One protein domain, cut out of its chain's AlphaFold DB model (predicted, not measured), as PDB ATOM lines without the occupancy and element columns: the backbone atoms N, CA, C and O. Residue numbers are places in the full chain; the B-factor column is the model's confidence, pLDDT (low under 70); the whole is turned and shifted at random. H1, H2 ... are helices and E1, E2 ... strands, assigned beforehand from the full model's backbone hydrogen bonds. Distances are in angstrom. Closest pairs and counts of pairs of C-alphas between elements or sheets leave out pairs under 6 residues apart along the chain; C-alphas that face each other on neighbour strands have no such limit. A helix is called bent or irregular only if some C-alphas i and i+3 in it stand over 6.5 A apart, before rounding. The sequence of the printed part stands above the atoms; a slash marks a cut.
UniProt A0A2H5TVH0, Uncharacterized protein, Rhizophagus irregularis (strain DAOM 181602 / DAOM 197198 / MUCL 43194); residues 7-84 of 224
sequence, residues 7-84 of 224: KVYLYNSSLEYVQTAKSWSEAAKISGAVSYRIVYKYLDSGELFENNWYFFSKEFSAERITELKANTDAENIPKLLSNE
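This is residues 7 to 84 of the 224 residues of an uncharacterized protein of Rhizophagus irregularis (strain DAOM 181602 / DAOM 197198 / MUCL 43194) (UniProt A0A2H5TVH0). The domain is an elongated body in which a small three-stranded sheet, with H1 and H2 packed on it, makes one part, and a loosely joined pair of helices, H3 and H4, makes the other end. The edge strand E3 lies near the middle of the whole, H1 runs along the strands, and H2 crosses the direction of H1 nearly at a right angle. The printed part has 78 residues, with four named helices and three named strands in the order E1, E2, H1, H2, E3, H3, H4. The sheet has the order E2, E1, E3 and is antiparallel throughout; the class is mixed, helices and strands. The whole is compact, with a radius of gyration of the C-alphas of 11.7 A, and the C-alphas span 35 by 19 by 18 A.

E1, residues 8 to 11, begins at C-alpha 8 at (10.929, -4.433, -2.204). E2, residues 17 to 21, measures 11.7 A from first to last C-alpha. H1 is residues 24 to 31, 10.3 A, and H2 is residues 36 to 42, 10.0 A. E3 is residues 54 to 56. H3, residues 62 to 71, is the longest helix at 14.5 A and ends at C-alpha 71 at (35.016, 0.339, -11.293). H4, residues 77 to 84, measures 10.5 A and ends at C-alpha 84 at (26.569, -6.958, -0.779).

E1 and E2 form a hairpin, antiparallel at 158 degrees, with N 10 and O 19 2.8 A apart, within hydrogen-bond range. E1 and E3 are antiparallel at 145 degrees, with N 9 and O 56 at 2.8 A. H1 is on the sheet at a height of 7.8 A over it, lies over E1, with E2 only just missed by 2 C-alphas falling on it, and runs along the strands, at 14 degrees to E1 on the local plane. H1 and H2 touch, about perpendicular at 79 degrees, closest at the C-alphas of Ser 25 and Tyr 36, 4.8 A. H1 and H2 on one face of the sheet make two layers, a sheet with helices on one face. E2, H1, H2 and E3 form a split strand-helix-strand unit, two strands running the same way with E1 between them in the sheet, and its crossover is right-handed. H4 only grazes the sheet, with residues 78 to 82, and H3 is not on it. H3 and H4 are close but not clearly touching, at a steep tilt of 63 degrees, opposite ways; their closest C-alphas, of Leu 68 and Ile 77, are 6.6 A apart. H1 is apart from H3 and H4. In H1, H2, H3 and H4 every O i to N i+4 pair is within hydrogen-bond range.

The two C-alphas farthest apart, of Ser 35 and Asn 71, are 34.8 A apart. The printed part has no cut, and the link from H2 to E3, 11 residues, is long. The mean pLDDT of the printed part is 73.3, and confidence is under 70 at residues 44 to 52, 57, 71 and 74 to 84.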
ATOM      1  N   LYS A   7       9.414  -4.732   2.243       73.50
ATOM      2  CA  LYS A   7       9.786  -3.653   1.338       73.50
ATOM      3  C   LYS A   7      10.643  -4.238   0.226       73.50
ATOM      4  O   LYS A   7      11.694  -4.801   0.509       73.50
ATOM      5  N   VAL A   8      10.165  -4.111  -1.002       81.25
ATOM      6  CA  VAL A   8      10.929  -4.433  -2.204       81.25
ATOM      7  C   VAL A   8      11.241  -3.116  -2.874       81.25
ATOM      8  O   VAL A   8      10.328  -2.374  -3.225       81.25
ATOM      9  N   TYR A   9      12.520  -2.825  -3.014       82.69
ATOM     10  CA  TYR A   9      13.035  -1.693  -3.751       82.69
ATOM     11  C   TYR A   9      13.185  -2.117  -5.207       82.69
ATOM     12  O   TYR A   9      13.796  -3.146  -5.508       82.69
ATOM     13  N   LEU A  10      12.562  -1.352  -6.095       83.88
ATOM     14  CA  LEU A  10      12.542  -1.610  -7.521       83.88
ATOM     15  C   LEU A  10      13.454  -0.611  -8.223       83.88
ATOM     16  O   LEU A  10      13.297   0.604  -8.070       83.88
ATOM     17  N   TYR A  11      14.380  -1.143  -9.009       81.38
ATOM     18  CA  TYR A  11      15.336  -0.373  -9.792       81.38
ATOM     19  C   TYR A  11      15.182  -0.692 -11.277       81.38
ATOM     20  O   TYR A  11      14.785  -1.806 -11.617       81.38
ATOM     21  N   ASN A  12      15.495   0.259 -12.156       79.12
ATOM     22  CA  ASN A  12      15.518   0.011 -13.602       79.12
ATOM     23  C   ASN A  12      16.825  -0.666 -14.052       79.12
ATOM     24  O   ASN A  12      17.740  -0.822 -13.248       79.12
ATOM     25  N   SER A  13      16.956  -1.015 -15.337       73.25
ATOM     26  CA  SER A  13      18.177  -1.614 -15.916       73.25
ATOM     27  C   SER A  13      19.458  -0.792 -15.680       73.25
ATOM     28  O   SER A  13      20.547  -1.361 -15.583       73.25
ATOM     29  N   SER A  14      19.320   0.522 -15.496       72.50
ATOM     30  CA  SER A  14      20.385   1.459 -15.124       72.50
ATOM     31  C   SER A  14      20.610   1.574 -13.612       72.50
ATOM     32  O   SER A  14      21.388   2.422 -13.185       72.50
ATOM     33  N   LEU A  15      19.966   0.750 -12.785       74.38
ATOM     34  CA  LEU A  15      20.004   0.809 -11.320       74.38
ATOM     35  C   LEU A  15      19.557   2.164 -10.747       74.38
ATOM     36  O   LEU A  15      19.999   2.573  -9.676       74.38
ATOM     37  N   GLU A  16      18.666   2.872 -11.431       80.25
ATOM     38  CA  GLU A  16      17.990   4.036 -10.860       80.25
ATOM     39  C   GLU A  16      16.796   3.565 -10.041       80.25
ATOM     40  O   GLU A  16      16.030   2.702 -10.478       80.25
ATOM     41  N   TYR A  17      16.653   4.113  -8.837       82.75
ATOM     42  CA  TYR A  17      15.547   3.773  -7.957       82.75
ATOM     43  C   TYR A  17      14.241   4.324  -8.529       82.75
ATOM     44  O   TYR A  17      14.083   5.533  -8.697       82.75
ATOM     45  N   VAL A  18      13.303   3.426  -8.813       83.38
ATOM     46  CA  VAL A  18      12.022   3.780  -9.423       83.38
ATOM     47  C   VAL A  18      10.931   3.854  -8.361       83.38
ATOM     48  O   VAL A  18      10.204   4.843  -8.281       83.38
ATOM     49  N   GLN A  19      10.790   2.808  -7.539       84.00
ATOM     50  CA  GLN A  19       9.707   2.717  -6.557       84.00
ATOM     51  C   GLN A  19      10.007   1.704  -5.442       84.00
ATOM     52  O   GLN A  19      10.748   0.749  -5.641       84.00
ATOM     53  N   THR A  20       9.373   1.865  -4.275       87.81
ATOM     54  CA  THR A  20       9.313   0.832  -3.228       87.81
ATOM     55  C   THR A  20       7.916   0.234  -3.172       87.81
ATOM     56  O   THR A  20       6.938   0.947  -2.943       87.81
ATOM     57  N   ALA A  21       7.830  -1.087  -3.287       86.00
ATOM     58  CA  ALA A  21       6.637  -1.851  -2.964       86.00
ATOM     59  C   ALA A  21       6.641  -2.251  -1.485       86.00
ATOM     60  O   ALA A  21       7.679  -2.599  -0.927       86.00
ATOM     61  N   LYS A  22       5.474  -2.265  -0.840       85.25
ATOM     62  CA  LYS A  22       5.299  -2.693   0.558       85.25
ATOM     63  C   LYS A  22       5.100  -4.205   0.690       85.25
ATOM     64  O   LYS A  22       5.001  -4.698   1.815       85.25
ATOM     65  N   SER A  23       4.976  -4.925  -0.426       82.69
ATOM     66  CA  SER A  23       4.840  -6.385  -0.483       82.69
ATOM     67  C   SER A  23       5.299  -6.958  -1.828       82.69
ATOM     68  O   SER A  23       5.333  -6.249  -2.831       82.69
ATOM     69  N   TRP A  24       5.573  -8.266  -1.883       82.88
ATOM     70  CA  TRP A  24       5.940  -8.958  -3.131       82.88
ATOM     71  C   TRP A  24       4.819  -8.947  -4.175       82.88
ATOM     72  O   TRP A  24       5.079  -8.839  -5.369       82.88
ATOM     73  N   SER A  25       3.562  -9.029  -3.734       82.19
ATOM     74  CA  SER A  25       2.401  -8.939  -4.626       82.19
ATOM     75  C   SER A  25       2.264  -7.551  -5.246       82.19
ATOM     76  O   SER A  25       1.872  -7.430  -6.400       82.19
ATOM     77  N   GLU A  26       2.587  -6.502  -4.492       84.12
ATOM     78  CA  GLU A  26       2.618  -5.131  -5.005       84.12
ATOM     79  C   GLU A  26       3.804  -4.919  -5.951       84.12
ATOM     80  O   GLU A  26       3.621  -4.352  -7.022       84.12
ATOM     81  N   ALA A  27       4.980  -5.462  -5.622       82.44
ATOM     82  CA  ALA A  27       6.139  -5.443  -6.512       82.44
ATOM     83  C   ALA A  27       5.834  -6.122  -7.854       82.44
ATOM     84  O   ALA A  27       6.202  -5.596  -8.900       82.44
ATOM     85  N   ALA A  28       5.102  -7.244  -7.844       79.81
ATOM     86  CA  ALA A  28       4.680  -7.923  -9.067       79.81
ATOM     87  C   ALA A  28       3.740  -7.055  -9.915       79.81
ATOM     88  O   ALA A  28       3.917  -6.957 -11.121       79.81
ATOM     89  N   LYS A  29       2.791  -6.357  -9.280       82.38
ATOM     90  CA  LYS A  29       1.892  -5.426  -9.981       82.38
ATOM     91  C   LYS A  29       2.638  -4.250 -10.611       82.38
ATOM     92  O   LYS A  29       2.332  -3.898 -11.740       82.38
ATOM     93  N   ILE A  30       3.588  -3.651  -9.888       81.12
ATOM     94  CA  ILE A  30       4.372  -2.502 -10.376       81.12
ATOM     95  C   ILE A  30       5.267  -2.915 -11.546       81.12
ATOM     96  O   ILE A  30       5.350  -2.208 -12.543       81.12
ATOM     97  N   SER A  31       5.916  -4.070 -11.426       75.31
ATOM     98  CA  SER A  31       6.873  -4.554 -12.423       75.31
ATOM     99  C   SER A  31       6.252  -5.247 -13.633       75.31
ATOM    100  O   SER A  31       6.985  -5.621 -14.539       75.31
ATOM    101  N   GLY A  32       4.934  -5.471 -13.643       73.75
ATOM    102  CA  GLY A  32       4.275  -6.289 -14.665       73.75
ATOM    103  C   GLY A  32       4.496  -7.798 -14.500       73.75
ATOM    104  O   GLY A  32       4.045  -8.579 -15.334       73.75
ATOM    105  N   ALA A  33       5.139  -8.248 -13.414       72.88
ATOM    106  CA  ALA A  33       5.389  -9.665 -13.186       72.88
ATOM    107  C   ALA A  33       4.105 -10.490 -13.079       72.88
ATOM    108  O   ALA A  33       3.204 -10.189 -12.294       72.88
ATOM    109  N   VAL A  34       4.081 -11.616 -13.803       71.06
ATOM    110  CA  VAL A  34       2.932 -12.541 -13.866       71.06
ATOM    111  C   VAL A  34       2.512 -13.033 -12.473       71.06
ATOM    112  O   VAL A  34       1.341 -13.330 -12.242       71.06
ATOM    113  N   SER A  35       3.443 -13.120 -11.509       78.94
ATOM    114  CA  SER A  35       3.099 -13.399 -10.109       78.94
ATOM    115  C   SER A  35       4.182 -12.982  -9.106       78.94
ATOM    116  O   SER A  35       5.361 -12.867  -9.438       78.94
ATOM    117  N   TYR A  36       3.805 -12.878  -7.825       74.12
ATOM    118  CA  TYR A  36       4.746 -12.623  -6.723       74.12
ATOM    119  C   TYR A  36       5.820 -13.712  -6.565       74.12
ATOM    120  O   TYR A  36       6.886 -13.442  -6.016       74.12
ATOM    121  N   ARG A  37       5.564 -14.947  -7.027       76.75
ATOM    122  CA  ARG A  37       6.545 -16.045  -6.962       76.75
ATOM    123  C   ARG A  37       7.751 -15.766  -7.852       76.75
ATOM    124  O   ARG A  37       8.865 -16.133  -7.496       76.75
ATOM    125  N   ILE A  38       7.517 -15.095  -8.979       72.19
ATOM    126  CA  ILE A  38       8.562 -14.665  -9.906       72.19
ATOM    127  C   ILE A  38       9.415 -13.582  -9.247       72.19
ATOM    128  O   ILE A  38      10.630 -13.728  -9.177       72.19
ATOM    129  N   VAL A  39       8.779 -12.566  -8.656       70.94
ATOM    130  CA  VAL A  39       9.486 -11.533  -7.881       70.94
ATOM    131  C   VAL A  39      10.323 -12.159  -6.767       70.94
ATOM    132  O   VAL A  39      11.484 -11.820  -6.606       70.94
ATOM    133  N   TYR A  40       9.770 -13.119  -6.024       72.81
ATOM    134  CA  TYR A  40      10.495 -13.804  -4.953       72.81
ATOM    135  C   TYR A  40      11.699 -14.623  -5.453       72.81
ATOM    136  O   TYR A  40      12.734 -14.684  -4.784       72.81
ATOM    137  N   LYS A  41      11.581 -15.252  -6.630       72.00
ATOM    138  CA  LYS A  41      12.681 -15.987  -7.269       72.00
ATOM    139  C   LYS A  41      13.869 -15.057  -7.529       72.00
ATOM    140  O   LYS A  41      14.990 -15.420  -7.171       72.00
ATOM    141  N   TYR A  42      13.586 -13.872  -8.067       70.81
ATOM    142  CA  TYR A  42      14.580 -12.886  -8.497       70.81
ATOM    143  C   TYR A  42      14.946 -11.836  -7.441       70.81
ATOM    144  O   TYR A  42      15.830 -11.007  -7.649       70.81
ATOM    145  N   LEU A  43      14.282 -11.878  -6.284       72.62
ATOM    146  CA  LEU A  43      14.602 -11.014  -5.161       72.62
ATOM    147  C   LEU A  43      16.049 -11.257  -4.739       72.62
ATOM    148  O   LEU A  43      16.432 -12.401  -4.454       72.62
ATOM    149  N   ASP A  44      16.806 -10.164  -4.701       65.81
ATOM    150  CA  ASP A  44      18.216 -10.137  -4.332       65.81
ATOM    151  C   ASP A  44      19.098 -11.025  -5.223       65.81
ATOM    152  O   ASP A  44      20.172 -11.427  -4.800       65.81
ATOM    153  N   SER A  45      18.673 -11.363  -6.449       61.69
ATOM    154  CA  SER A  45      19.565 -11.956  -7.460       61.69
ATOM    155  C   SER A  45      20.019 -10.946  -8.511       61.69
ATOM    156  O   SER A  45      20.933 -11.235  -9.278       61.69
ATOM    157  N   GLY A  46      19.380  -9.770  -8.567       59.47
ATOM    158  CA  GLY A  46      19.623  -8.793  -9.630       59.47
ATOM    159  C   GLY A  46      19.260  -9.327 -11.021       59.47
ATOM    160  O   GLY A  46      19.701  -8.770 -12.019       59.47
ATOM    161  N   GLU A  47      18.489 -10.414 -11.103       60.69
ATOM    162  CA  GLU A  47      18.039 -10.980 -12.372       60.69
ATOM    163  C   GLU A  47      16.729 -10.330 -12.829       60.69
ATOM    164  O   GLU A  47      15.876  -9.928 -12.032       60.69
ATOM    165  N   LEU A  48      16.600 -10.222 -14.147       60.31
ATOM    166  CA  LEU A  48      15.638  -9.364 -14.820       60.31
ATOM    167  C   LEU A  48      14.266 -10.029 -14.956       60.31
ATOM    168  O   LEU A  48      14.151 -11.199 -15.327       60.31
ATOM    169  N   PHE A  49      13.220  -9.227 -14.779       56.34
ATOM    170  CA  PHE A  49      11.906  -9.508 -15.347       56.34
ATOM    171  C   PHE A  49      11.637  -8.500 -16.472       56.34
ATOM    172  O   PHE A  49      11.773  -7.293 -16.263       56.34
ATOM    173  N   GLU A  50      11.331  -8.993 -17.678       60.03
ATOM    174  CA  GLU A  50      11.053  -8.171 -18.875       60.03
ATOM    175  C   GLU A  50      12.141  -7.128 -19.228       60.03
ATOM    176  O   GLU A  50      11.857  -6.129 -19.880       60.03
ATOM    177  N   ASN A  51      13.394  -7.348 -18.809       61.88
ATOM    178  CA  ASN A  51      14.552  -6.455 -19.011       61.88
ATOM    179  C   ASN A  51      14.463  -5.053 -18.378       61.88
ATOM    180  O   ASN A  51      15.361  -4.240 -18.588       61.88
ATOM    181  N   ASN A  52      13.436  -4.770 -17.575       68.81
ATOM    182  CA  ASN A  52      13.185  -3.413 -17.082       68.81
ATOM    183  C   ASN A  52      13.380  -3.246 -15.577       68.81
ATOM    184  O   ASN A  52      13.561  -2.118 -15.133       68.81
ATOM    185  N   TRP A  53      13.343  -4.333 -14.802       74.50
ATOM    186  CA  TRP A  53      13.277  -4.256 -13.344       74.50
ATOM    187  C   TRP A  53      14.304  -5.146 -12.650       74.50
ATOM    188  O   TRP A  53      14.445  -6.322 -12.984       74.50
ATOM    189  N   TYR A  54      14.921  -4.593 -11.607       78.19
ATOM    190  CA  TYR A  54      15.637  -5.321 -10.567       78.19
ATOM    191  C   TYR A  54      14.904  -5.200  -9.235       78.19
ATOM    192  O   TYR A  54      14.414  -4.125  -8.874       78.19
ATOM    193  N   PHE A  55      14.871  -6.301  -8.487       76.69
ATOM    194  CA  PHE A  55      14.207  -6.386  -7.191       76.69
ATOM    195  C   PHE A  55      15.223  -6.581  -6.075       76.69
ATOM    196  O   PHE A  55      15.940  -7.583  -6.054       76.69
ATOM    197  N   PHE A  56      15.211  -5.677  -5.099       74.81
ATOM    198  CA  PHE A  56      16.085  -5.753  -3.935       74.81
ATOM    199  C   PHE A  56      15.311  -5.579  -2.633       74.81
ATOM    200  O   PHE A  56      14.321  -4.853  -2.558       74.81
ATOM    201  N   SER A  57      15.757  -6.244  -1.577       69.81
ATOM    202  CA  SER A  57      15.188  -6.132  -0.231       69.81
ATOM    203  C   SER A  57      15.721  -4.925   0.553       69.81
ATOM    204  O   SER A  57      15.133  -4.540   1.572       69.81
ATOM    205  N   LYS A  58      16.797  -4.296   0.060       74.06
ATOM    206  CA  LYS A  58      17.464  -3.122   0.636       74.06
ATOM    207  C   LYS A  58      17.581  -1.992  -0.392       74.06
ATOM    208  O   LYS A  58      17.730  -2.234  -1.584       74.06
ATOM    209  N   GLU A  59      17.540  -0.759   0.103       79.38
ATOM    210  CA  GLU A  59      17.847   0.442  -0.673       79.38
ATOM    211  C   GLU A  59      19.363   0.621  -0.830       79.38
ATOM    212  O   GLU A  59      20.108   0.599   0.154       79.38
ATOM    213  N   PHE A  60      19.816   0.835  -2.059       74.19
ATOM    214  CA  PHE A  60      21.185   1.221  -2.386       74.19
ATOM    215  C   PHE A  60      21.303   2.732  -2.582       74.19
ATOM    216  O   PHE A  60      20.443   3.349  -3.214       74.19
ATOM    217  N   SER A  61      22.393   3.320  -2.080       75.81
ATOM    218  CA  SER A  61      22.696   4.734  -2.301       75.81
ATOM    219  C   SER A  61      23.187   4.979  -3.730       75.81
ATOM    220  O   SER A  61      23.931   4.178  -4.300       75.81
ATOM    221  N   ALA A  62      22.807   6.123  -4.302       70.25
ATOM    222  CA  ALA A  62      23.230   6.518  -5.646       70.25
ATOM    223  C   ALA A  62      24.762   6.635  -5.767       70.25
ATOM    224  O   ALA A  62      25.338   6.252  -6.785       70.25
ATOM    225  N   GLU A  63      25.426   7.104  -4.709       75.00
ATOM    226  CA  GLU A  63      26.888   7.211  -4.619       75.00
ATOM    227  C   GLU A  63      27.566   5.843  -4.774       75.00
ATOM    228  O   GLU A  63      28.467   5.695  -5.599       75.00
ATOM    229  N   ARG A  64      27.072   4.813  -4.070       72.69
ATOM    230  CA  ARG A  64      27.627   3.453  -4.139       72.69
ATOM    231  C   ARG A  64      27.419   2.813  -5.508       72.69
ATOM    232  O   ARG A  64      28.330   2.193  -6.047       72.69
ATOM    233  N   ILE A  65      26.233   2.985  -6.091       73.25
ATOM    234  CA  ILE A  65      25.936   2.494  -7.445       73.25
ATOM    235  C   ILE A  65      26.871   3.154  -8.465       73.25
ATOM    236  O   ILE A  65      27.370   2.488  -9.370       73.25
ATOM    237  N   THR A  66      27.128   4.454  -8.314       73.38
ATOM    238  CA  THR A  66      28.018   5.214  -9.204       73.38
ATOM    239  C   THR A  66      29.462   4.733  -9.095       73.38
ATOM    240  O   THR A  66      30.113   4.519 -10.114       73.38
ATOM    241  N   GLU A  67      29.946   4.493  -7.876       73.81
ATOM    242  CA  GLU A  67      31.273   3.923  -7.628       73.81
ATOM    243  C   GLU A  67      31.430   2.538  -8.278       73.81
ATOM    244  O   GLU A  67      32.413   2.283  -8.974       73.81
ATOM    245  N   LEU A  68      30.441   1.654  -8.115       70.19
ATOM    246  CA  LEU A  68      30.467   0.317  -8.713       70.19
ATOM    247  C   LEU A  68      30.440   0.369 -10.245       70.19
ATOM    248  O   LEU A  68      31.163  -0.393 -10.880       70.19
ATOM    249  N   LYS A  69      29.676   1.299 -10.834       71.69
ATOM    250  CA  LYS A  69      29.656   1.548 -12.287       71.69
ATOM    251  C   LYS A  69      30.980   2.058 -12.837       71.69
ATOM    252  O   LYS A  69      31.319   1.732 -13.967       71.69
ATOM    253  N   ALA A  70      31.707   2.865 -12.071       76.62
ATOM    254  CA  ALA A  70      33.003   3.382 -12.495       76.62
ATOM    255  C   ALA A  70      34.097   2.300 -12.485       76.62
ATOM    256  O   ALA A  70      35.038   2.376 -13.269       76.62
ATOM    257  N   ASN A  71      33.958   1.303 -11.606       69.12
ATOM    258  CA  ASN A  71      35.016   0.339 -11.293       69.12
ATOM    259  C   ASN A  71      34.717  -1.102 -11.746       69.12
ATOM    260  O   ASN A  71      35.567  -1.975 -11.580       69.12
ATOM    261  N   THR A  72      33.527  -1.372 -12.288       70.12
ATOM    262  CA  THR A  72      33.082  -2.716 -12.687       70.12
ATOM    263  C   THR A  72      32.317  -2.653 -14.003       70.12
ATOM    264  O   THR A  72      31.540  -1.726 -14.225       70.12
ATOM    265  N   ASP A  73      32.463  -3.680 -14.843       74.06
ATOM    266  CA  ASP A  73      31.596  -3.877 -16.005       74.06
ATOM    267  C   ASP A  73      30.116  -3.841 -15.608       74.06
ATOM    268  O   ASP A  73      29.693  -4.524 -14.670       74.06
ATOM    269  N   ALA A  74      29.321  -3.083 -16.367       64.81
ATOM    270  CA  ALA A  74      27.906  -2.841 -16.086       64.81
ATOM    271  C   ALA A  74      27.083  -4.133 -15.916       64.81
ATOM    272  O   ALA A  74      26.167  -4.174 -15.096       64.81
ATOM    273  N   GLU A  75      27.444  -5.196 -16.638       67.69
ATOM    274  CA  GLU A  75      26.791  -6.511 -16.581       67.69
ATOM    275  C   GLU A  75      26.992  -7.234 -15.234       67.69
ATOM    276  O   GLU A  75      26.154  -8.033 -14.813       67.69
ATOM    277  N   ASN A  76      28.075  -6.931 -14.513       69.38
ATOM    278  CA  ASN A  76      28.430  -7.596 -13.256       69.38
ATOM    279  C   ASN A  76      27.890  -6.873 -12.012       69.38
ATOM    280  O   ASN A  76      27.816  -7.465 -10.934       69.38
ATOM    281  N   ILE A  77      27.464  -5.616 -12.144       68.12
ATOM    282  CA  ILE A  77      26.982  -4.791 -11.026       68.12
ATOM    283  C   ILE A  77      25.746  -5.393 -10.334       68.12
ATOM    284  O   ILE A  77      25.746  -5.442  -9.101       68.12
ATOM    285  N   PRO A  78      24.723  -5.922 -11.044       66.38
ATOM    286  CA  PRO A  78      23.570  -6.547 -10.389       66.38
ATOM    287  C   PRO A  78      23.954  -7.756  -9.523       66.38
ATOM    288  O   PRO A  78      23.390  -7.952  -8.443       66.38
ATOM    289  N   LYS A  79      24.957  -8.534  -9.956       68.06
ATOM    290  CA  LYS A  79      25.501  -9.679  -9.206       68.06
ATOM    291  C   LYS A  79      26.303  -9.242  -7.977       68.06
ATOM    292  O   LYS A  79      26.246  -9.882  -6.936       68.06
ATOM    293  N   LEU A  80      27.054  -8.147  -8.069       66.38
ATOM    294  CA  LEU A  80      27.802  -7.620  -6.924       66.38
ATOM    295  C   LEU A  80      26.875  -7.015  -5.867       66.38
ATOM    296  O   LEU A  80      27.023  -7.307  -4.684       66.38
ATOM    297  N   LEU A  81      25.872  -6.241  -6.286       66.69
ATOM    298  CA  LEU A  81      24.888  -5.643  -5.380       66.69
ATOM    299  C   LEU A  81      24.015  -6.691  -4.677       66.69
ATOM    300  O   LEU A  81      23.706  -6.532  -3.497       66.69
ATOM    301  N   SER A  82      23.664  -7.781  -5.369       60.03
ATOM    302  CA  SER A  82      22.986  -8.935  -4.754       60.03
ATOM    303  C   SER A  82      23.854  -9.679  -3.741       60.03
ATOM    304  O   SER A  82      23.325 -10.284  -2.812       60.03
ATOM    305  N   ASN A  83      25.179  -9.614  -3.871       57.09
ATOM    306  CA  ASN A  83      26.100 -10.191  -2.895       57.09
ATOM    307  C   ASN A  83      26.324  -9.265  -1.678       57.09
ATOM    308  O   ASN A  83      26.461  -9.752  -0.556       57.09
ATOM    309  N   GLU A  84      26.333  -7.938  -1.858       55.44
ATOM    310  CA  GLU A  84      26.569  -6.958  -0.779       55.44
ATOM    311  C   GLU A  84      25.448  -6.882   0.263       55.44
ATOM    312  O   GLU A  84      25.712  -6.571   1.426       55.44
TER     313      GLU A  84